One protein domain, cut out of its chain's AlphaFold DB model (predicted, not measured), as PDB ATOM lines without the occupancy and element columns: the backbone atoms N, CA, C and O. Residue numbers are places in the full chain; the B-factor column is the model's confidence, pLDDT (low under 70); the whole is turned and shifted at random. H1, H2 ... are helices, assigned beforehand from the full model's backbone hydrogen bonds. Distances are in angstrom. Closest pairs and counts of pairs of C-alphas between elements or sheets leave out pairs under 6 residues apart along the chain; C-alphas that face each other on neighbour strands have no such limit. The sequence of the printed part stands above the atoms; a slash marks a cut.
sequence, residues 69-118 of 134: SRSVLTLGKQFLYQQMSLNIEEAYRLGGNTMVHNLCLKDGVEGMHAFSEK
ATOM      1  N   SER A  69      24.701  30.168 -49.680       98.12
ATOM      2  CA  SER A  69      23.368  30.768 -49.763       98.12
ATOM      3  C   SER A  69      23.273  32.050 -48.928       98.12
ATOM      4  O   SER A  69      23.610  32.090 -47.741       98.12
ATOM      5  N   ARG A  70      22.716  33.100 -49.539       97.69
ATOM      6  CA  ARG A  70      22.513  34.403 -48.886       97.69
ATOM      7  C   ARG A  70      21.485  34.310 -47.758       97.69
ATOM      8  O   ARG A  70      21.685  34.936 -46.717       97.69
ATOM      9  N   SER A  71      20.394  33.575 -47.964       96.94
ATOM     10  CA  SER A  71      19.313  33.449 -46.981       96.94
ATOM     11  C   SER A  71      19.770  32.644 -45.767       96.94
ATOM     12  O   SER A  71      19.598  33.090 -44.631       96.94
ATOM     13  N   VAL A  72      20.502  31.547 -45.991       97.31
ATOM     14  CA  VAL A  72      21.115  30.751 -44.911       97.31
ATOM     15  C   VAL A  72      22.151  31.570 -44.130       97.31
ATOM     16  O   VAL A  72      22.126  31.584 -42.897       97.31
ATOM     17  N   LEU A  73      23.032  32.313 -44.814       97.94
ATOM     18  CA  LEU A  73      23.996  33.202 -44.151       97.94
ATOM     19  C   LEU A  73      23.309  34.303 -43.336       97.94
ATOM     20  O   LEU A  73      23.774  34.645 -42.247       97.94
ATOM     21  N   THR A  74      22.210  34.860 -43.844       97.38
ATOM     22  CA  THR A  74      21.437  35.894 -43.146       97.38
ATOM     23  C   THR A  74      20.857  35.343 -41.849       97.38
ATOM     24  O   THR A  74      21.076  35.935 -40.788       97.38
ATOM     25  N   LEU A  75      20.208  34.177 -41.916       97.31
ATOM     26  CA  LEU A  75      19.660  33.480 -40.756       97.31
ATOM     27  C   LEU A  75      20.749  33.165 -39.719       97.31
ATOM     28  O   LEU A  75      20.613  33.503 -38.541       97.31
ATOM     29  N   GLY A  76      21.866  32.576 -40.157       97.75
ATOM     30  CA  GLY A  76      22.988  32.234 -39.282       97.75
ATOM     31  C   GLY A  76      23.617  33.463 -38.624       97.75
ATOM     32  O   GLY A  76      23.886  33.460 -37.423       97.75
ATOM     33  N   LYS A  77      23.798  34.556 -39.374       97.88
ATOM     34  CA  LYS A  77      24.336  35.813 -38.839       97.88
ATOM     35  C   LYS A  77      23.400  36.435 -37.805       97.88
ATOM     36  O   LYS A  77      23.881  36.896 -36.774       97.88
ATOM     37  N   GLN A  78      22.090  36.440 -38.046       97.75
ATOM     38  CA  GLN A  78      21.110  36.921 -37.067       97.75
ATOM     39  C   GLN A  78      21.172  36.104 -35.775       97.75
ATOM     40  O   GLN A  78      21.295  36.688 -34.697       97.75
ATOM     41  N   PHE A  79      21.183  34.774 -35.890       98.19
ATOM     42  CA  PHE A  79      21.329  33.875 -34.749       98.19
ATOM     43  C   PHE A  79      22.601  34.165 -33.950       98.19
ATOM     44  O   PHE A  79      22.518  34.349 -32.736       98.19
ATOM     45  N   LEU A  80      23.753  34.283 -34.625       97.12
ATOM     46  CA  LEU A  80      25.045  34.543 -33.985       97.12
ATOM     47  C   LEU A  80      25.012  35.769 -33.074       97.12
ATOM     48  O   LEU A  80      25.563  35.700 -31.981       97.12
ATOM     49  N   TYR A  81      24.370  36.864 -33.491       96.56
ATOM     50  CA  TYR A  81      24.267  38.074 -32.669       96.56
ATOM     51  C   TYR A  81      23.197  37.975 -31.580       96.56
ATOM     52  O   TYR A  81      23.432  38.439 -30.467       96.56
ATOM     53  N   GLN A  82      22.038  37.383 -31.878       97.56
ATOM     54  CA  GLN A  82      20.934  37.281 -30.919       97.56
ATOM     55  C   GLN A  82      21.290  36.394 -29.724       97.56
ATOM     56  O   GLN A  82      20.996  36.752 -28.584       97.56
ATOM     57  N   GLN A  83      21.963  35.265 -29.962       97.94
ATOM     58  CA  GLN A  83      22.304  34.326 -28.892       97.94
ATOM     59  C   GLN A  83      23.299  34.911 -27.878       97.94
ATOM     60  O   GLN A  83      23.217  34.583 -26.701       97.94
ATOM     61  N   MET A  84      24.184  35.833 -28.294       95.62
ATOM     62  CA  MET A  84      25.228  36.397 -27.419       95.62
ATOM     63  C   MET A  84      24.675  37.158 -26.209       95.62
ATOM     64  O   MET A  84      25.399  37.353 -25.235       95.62
ATOM     65  N   SER A  85      23.431  37.639 -26.279       95.38
ATOM     66  CA  SER A  85      22.759  38.330 -25.172       95.38
ATOM     67  C   SER A  85      21.917  37.417 -24.279       95.38
ATOM     68  O   SER A  85      21.332  37.907 -23.316       95.38
ATOM     69  N   LEU A  86      21.816  36.129 -24.604       97.69
ATOM     70  CA  LEU A  86      20.977  35.167 -23.895       97.69
ATOM     71  C   LEU A  86      21.793  34.351 -22.896       97.69
ATOM     72  O   LEU A  86      23.014  34.223 -23.012       97.69
ATOM     73  N   ASN A  87      21.109  33.757 -21.919       98.19
ATOM     74  CA  ASN A  87      21.728  32.692 -21.139       98.19
ATOM     75  C   ASN A  87      21.863  31.412 -21.989       98.19
ATOM     76  O   ASN A  87      21.269  31.288 -23.061       98.19
ATOM     77  N   ILE A  88      22.652  30.445 -21.514       98.00
ATOM     78  CA  ILE A  88      22.980  29.241 -22.290       98.00
ATOM     79  C   ILE A  88      21.745  28.405 -22.671       98.00
ATOM     80  O   ILE A  88      21.667  27.915 -23.795       98.00
ATOM     81  N   GLU A  89      20.765  28.272 -21.777       98.44
ATOM     82  CA  GLU A  89      19.543  27.498 -22.026       98.44
ATOM     83  C   GLU A  89      18.688  28.160 -23.115       98.44
ATOM     84  O   GLU A  89      18.278  27.521 -24.088       98.44
ATOM     85  N   GLU A  90      18.483  29.472 -23.004       98.38
ATOM     86  CA  GLU A  90      17.769  30.272 -23.999       98.38
ATOM     87  C   GLU A  90      18.473  30.266 -25.361       98.38
ATOM     88  O   GLU A  90      17.806  30.163 -26.393       98.38
ATOM     89  N   ALA A  91      19.807  30.337 -25.369       98.38
ATOM     90  CA  ALA A  91      20.618  30.277 -26.580       98.38
ATOM     91  C   ALA A  91      20.460  28.932 -27.306       98.38
ATOM     92  O   ALA A  91      20.280  28.917 -28.526       98.38
ATOM     93  N   TYR A  92      20.449  27.806 -26.580       98.38
ATOM     94  CA  TYR A  92      20.195  26.489 -27.172       98.38
ATOM     95  C   TYR A  92      18.773  26.353 -27.710       98.38
ATOM     96  O   TYR A  92      18.585  25.836 -28.814       98.38
ATOM     97  N   ARG A  93      17.770  26.859 -26.981       98.38
ATOM     98  CA  ARG A  93      16.381  26.868 -27.458       98.38
ATOM     99  C   ARG A  93      16.239  27.686 -28.743       98.38
ATOM    100  O   ARG A  93      15.593  27.233 -29.688       98.38
ATOM    101  N   LEU A  94      16.857  28.868 -28.794       98.31
ATOM    102  CA  LEU A  94      16.907  29.688 -30.004       98.31
ATOM    103  C   LEU A  94      17.598  28.928 -31.142       98.31
ATOM    104  O   LEU A  94      17.039  28.846 -32.230       98.31
ATOM    105  N   GLY A  95      18.756  28.318 -30.879       98.19
ATOM    106  CA  GLY A  95      19.521  27.568 -31.877       98.19
ATOM    107  C   GLY A  95      18.749  26.395 -32.475       98.19
ATOM    108  O   GLY A  95      18.757  26.220 -33.691       98.19
ATOM    109  N   GLY A  96      18.022  25.635 -31.650       98.00
ATOM    110  CA  GLY A  96      17.146  24.561 -32.122       98.00
ATOM    111  C   GLY A  96      16.051  25.073 -33.061       98.00
ATOM    112  O   GLY A  96      15.886  24.547 -34.159       98.00
ATOM    113  N   ASN A  97      15.360  26.149 -32.677       97.12
ATOM    114  CA  ASN A  97      14.321  26.759 -33.512       97.12
ATOM    115  C   ASN A  97      14.884  27.321 -34.827       97.12
ATOM    116  O   ASN A  97      14.306  27.095 -35.889       97.12
ATOM    117  N   THR A  98      16.021  28.022 -34.772       97.50
ATOM    118  CA  THR A  98      16.718  28.529 -35.960       97.50
ATOM    119  C   THR A  98      17.118  27.387 -36.889       97.50
ATOM    120  O   THR A  98      16.938  27.504 -38.098       97.50
ATOM    121  N   MET A  99      17.624  26.274 -36.351       96.56
ATOM    122  CA  MET A  99      17.986  25.103 -37.149       96.56
ATOM    123  C   MET A  99      16.765  24.502 -37.850       96.56
ATOM    124  O   MET A  99      16.809  24.289 -39.056       96.56
ATOM    125  N   VAL A 100      15.661  24.281 -37.129       95.31
ATOM    126  CA  VAL A 100      14.412  23.762 -37.717       95.31
ATOM    127  C   VAL A 100      13.907  24.684 -38.829       95.31
ATOM    128  O   VAL A 100      13.560  24.211 -39.907       95.31
ATOM    129  N   HIS A 101      13.935  25.999 -38.611       93.75
ATOM    130  CA  HIS A 101      13.580  26.979 -39.634       93.75
ATOM    131  C   HIS A 101      14.503  26.905 -40.860       93.75
ATOM    132  O   HIS A 101      14.024  26.917 -41.990       93.75
ATOM    133  N   ASN A 102      15.816  26.760 -40.652       95.94
ATOM    134  CA  ASN A 102      16.795  26.625 -41.732       95.94
ATOM    135  C   ASN A 102      16.524  25.397 -42.616       95.94
ATOM    136  O   ASN A 102      16.637  25.480 -43.835       95.94
ATOM    137  N   LEU A 103      16.118  24.273 -42.012       93.62
ATOM    138  CA  LEU A 103      15.752  23.046 -42.736       93.62
ATOM    139  C   LEU A 103      14.529  23.229 -43.647       93.62
ATOM    140  O   LEU A 103      14.333  22.439 -44.565       93.62
ATOM    141  N   CYS A 104      13.715  24.254 -43.394       93.94
ATOM    142  CA  CYS A 104      12.535  24.565 -44.189       93.94
ATOM    143  C   CYS A 104      12.841  25.526 -45.348       93.94
ATOM    144  O   CYS A 104      12.023  25.639 -46.257       93.94
ATOM    145  N   LEU A 105      13.989  26.218 -45.349       95.75
ATOM    146  CA  LEU A 105      14.362  27.145 -46.420       95.75
ATOM    147  C   LEU A 105      14.646  26.394 -47.723       95.75
ATOM    148  O   LEU A 105      15.284  25.340 -47.703       95.75
ATOM    149  N   LYS A 106      14.262  26.974 -48.869       96.06
ATOM    150  CA  LYS A 106      14.571  26.403 -50.195       96.06
ATOM    151  C   LYS A 106      16.055  26.086 -50.351       96.06
ATOM    152  O   LYS A 106      16.405  24.972 -50.726       96.06
ATOM    153  N   ASP A 107      16.909  27.049 -50.013       97.06
ATOM    154  CA  ASP A 107      18.361  26.889 -50.101       97.06
ATOM    155  C   ASP A 107      18.908  25.913 -49.045       97.06
ATOM    156  O   ASP A 107      19.890  25.223 -49.302       97.06
ATOM    157  N   GLY A 108      18.264  25.801 -47.878       96.31
ATOM    158  CA  GLY A 108      18.618  24.796 -46.873       96.31
ATOM    159  C   GLY A 108      18.400  23.373 -47.394       96.31
ATOM    160  O   GLY A 108      19.287  22.525 -47.291       96.31
ATOM    161  N   VAL A 109      17.246  23.132 -48.023       95.62
ATOM    162  CA  VAL A 109      16.914  21.850 -48.664       95.62
ATOM    163  C   VAL A 109      17.851  21.565 -49.840       95.62
ATOM    164  O   VAL A 109      18.461  20.497 -49.888       95.62
ATOM    165  N   GLU A 110      18.031  22.521 -50.751       96.69
ATOM    166  CA  GLU A 110      18.938  22.392 -51.899       96.69
ATOM    167  C   GLU A 110      20.374  22.062 -51.473       96.69
ATOM    168  O   GLU A 110      20.993  21.168 -52.046       96.69
ATOM    169  N   GLY A 111      20.894  22.719 -50.431       96.75
ATOM    170  CA  GLY A 111      22.236  22.446 -49.915       96.75
ATOM    171  C   GLY A 111      22.398  21.006 -49.423       96.75
ATOM    172  O   GLY A 111      23.393  20.351 -49.740       96.75
ATOM    173  N   MET A 112      21.403  20.479 -48.700       96.25
ATOM    174  CA  MET A 112      21.405  19.081 -48.252       96.25
ATOM    175  C   MET A 112      21.322  18.095 -49.428       96.25
ATOM    176  O   MET A 112      22.057  17.106 -49.449       96.25
ATOM    177  N   HIS A 113      20.470  18.371 -50.420       96.75
ATOM    178  CA  HIS A 113      20.344  17.547 -51.625       96.75
ATOM    179  C   HIS A 113      21.630  17.542 -52.451       96.75
ATOM    180  O   HIS A 113      22.154  16.473 -52.762       96.75
ATOM    181  N   ALA A 114      22.181  18.718 -52.752       97.62
ATOM    182  CA  ALA A 114      23.414  18.867 -53.513       97.62
ATOM    183  C   ALA A 114      24.584  18.122 -52.857       97.62
ATOM    184  O   ALA A 114      25.329  17.414 -53.538       97.62
ATOM    185  N   PHE A 115      24.690  18.207 -51.525       97.56
ATOM    186  CA  PHE A 115      25.673  17.454 -50.753       97.56
ATOM    187  C   PHE A 115      25.484  15.937 -50.901       97.56
ATOM    188  O   PHE A 115      26.441  15.227 -51.217       97.56
ATOM    189  N   SER A 116      24.255  15.439 -50.729       97.81
ATOM    190  CA  SER A 116      23.939  14.011 -50.885       97.81
ATOM    191  C   SER A 116      24.213  13.501 -52.306       97.81
ATOM    192  O   SER A 116      24.645  12.363 -52.488       97.81
ATOM    193  N   GLU A 117      23.984  14.338 -53.314       97.94
ATOM    194  CA  GLU A 117      24.173  14.034 -54.737       97.94
ATOM    195  C   GLU A 117      25.608  14.296 -55.228       97.94
ATOM    196  O   GLU A 117      25.919  14.023 -56.387       97.94
ATOM    197  N   LYS A 118      26.504  14.792 -54.360       97.19
ATOM    198  CA  LYS A 118      27.896  15.166 -54.683       97.19
ATOM    199  C   LYS A 118      28.005  16.157 -55.848       97.19
ATOM    200  O   LYS A 118      28.948  16.094 -56.641       97.19
TER     201      LYS A 118
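What this domain is: This is residues 69 to 118 of the 134 residues of the protein "enoyl-CoA hydratase domain-containing protein 3, mitochondrial-like" of Diaphorina citri (UniProt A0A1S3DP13). The picture is a helical hairpin with a foot: H1 and H2 run side by side in opposite ways, joined by a tight turn at one end, and at the open end of the hairpin the shorter H3 turns off about perpendicular to both. H3 leads away from H1, and its last part, residues 113 to 116, sticks out together with residues 117 and 118. The printed part has 50 residues with three named helices, in the order H1, H2, H3 along the chain, and no named strand; its class is all helix. The whole is loose, with a radius of gyration of the C-alphas of 12.4 A, and the C-alphas span 38 by 18 by 16 A along their three main axes.

Where its parts are: Start at Ser 69, the first printed residue, with its C-alpha at (23.368, 30.768, -49.763). The next residue opens H1, residues 70 to 83, 14 residues: find C-alpha 70 at (22.513, 34.403, -48.886) and follow the z column from there to C-alpha 83 at (22.304, 34.326, -28.892), 20.0 A from first to last C-alpha. Residues 84 to 87 then make the link. H2, residues 88 to 104, is the longest helix by residues, with 17: look for C-alpha 88 at (22.980, 29.241, -22.290), from where z falls again to C-alpha 104 at (12.535, 24.565, -44.189), 24.7 A away. One residue later comes H3, residues 106 to 116, 11 residues, 15.5 A from first to last C-alpha. Here it is y that changes most, from C-alpha 106 at (14.571, 26.403, -50.195) to C-alpha 116 at (23.939, 14.011, -50.885). Two more residues, Glu 117 and Lys 118, end the printed part.

How they stand to each other: Begin with H1 and H2, which form a helical hairpin, two helices that follow each other in the chain, touch, and run opposite ways. They touch with 10 pairs of C-alphas within 8 A. The closest are the C-alphas of Gln 83, the last residue of H1, and Ala 91 in H2, 5.0 A apart. The lines of the two helices stand at a shallow tilt of 12 degrees, and their centres are 11.0 A apart. Now go on to H3. H2 and H3 are close but not clearly touching, with 2 pairs of C-alphas within 8 A; the closest are the C-alphas of Asn 102 and Gly 108, 5.8 A apart. Their lines are about perpendicular, at 82 degrees. H1 and H3 only just touch, with 3 pairs of C-alphas within 8 A, and touch only at their ends. H1 touches H3 with residues 71 to 72 alone; the closest C-alphas of the two helices are those of Val 72 and Gly 108, 6.7 A apart. The lines of H1 and H3 are about perpendicular, at 76 degrees, and their centres are 17.7 A apart. In the backbone of H1, H2 and H3, every O i to N i+4 pair is within hydrogen-bond range.

The domain as a whole: The outline is a rod. Its two C-alphas farthest apart are those of Asn 87, in the link between H1 and H2, and Glu 117, just after H3, at 38.5 A. From the first to the last printed C-alpha, Ser 69 to Lys 118, the distance is 17.0 A. Residues 113 to 118, of which 113 to 116 belong to H3, stand free. The printed part has no cut, the links H1 to H2 and H2 to H3 are both tight, and no link is long. The B-factor column holds the model's confidence: the mean pLDDT of the printed part is 97.1, and no printed residue is under 70.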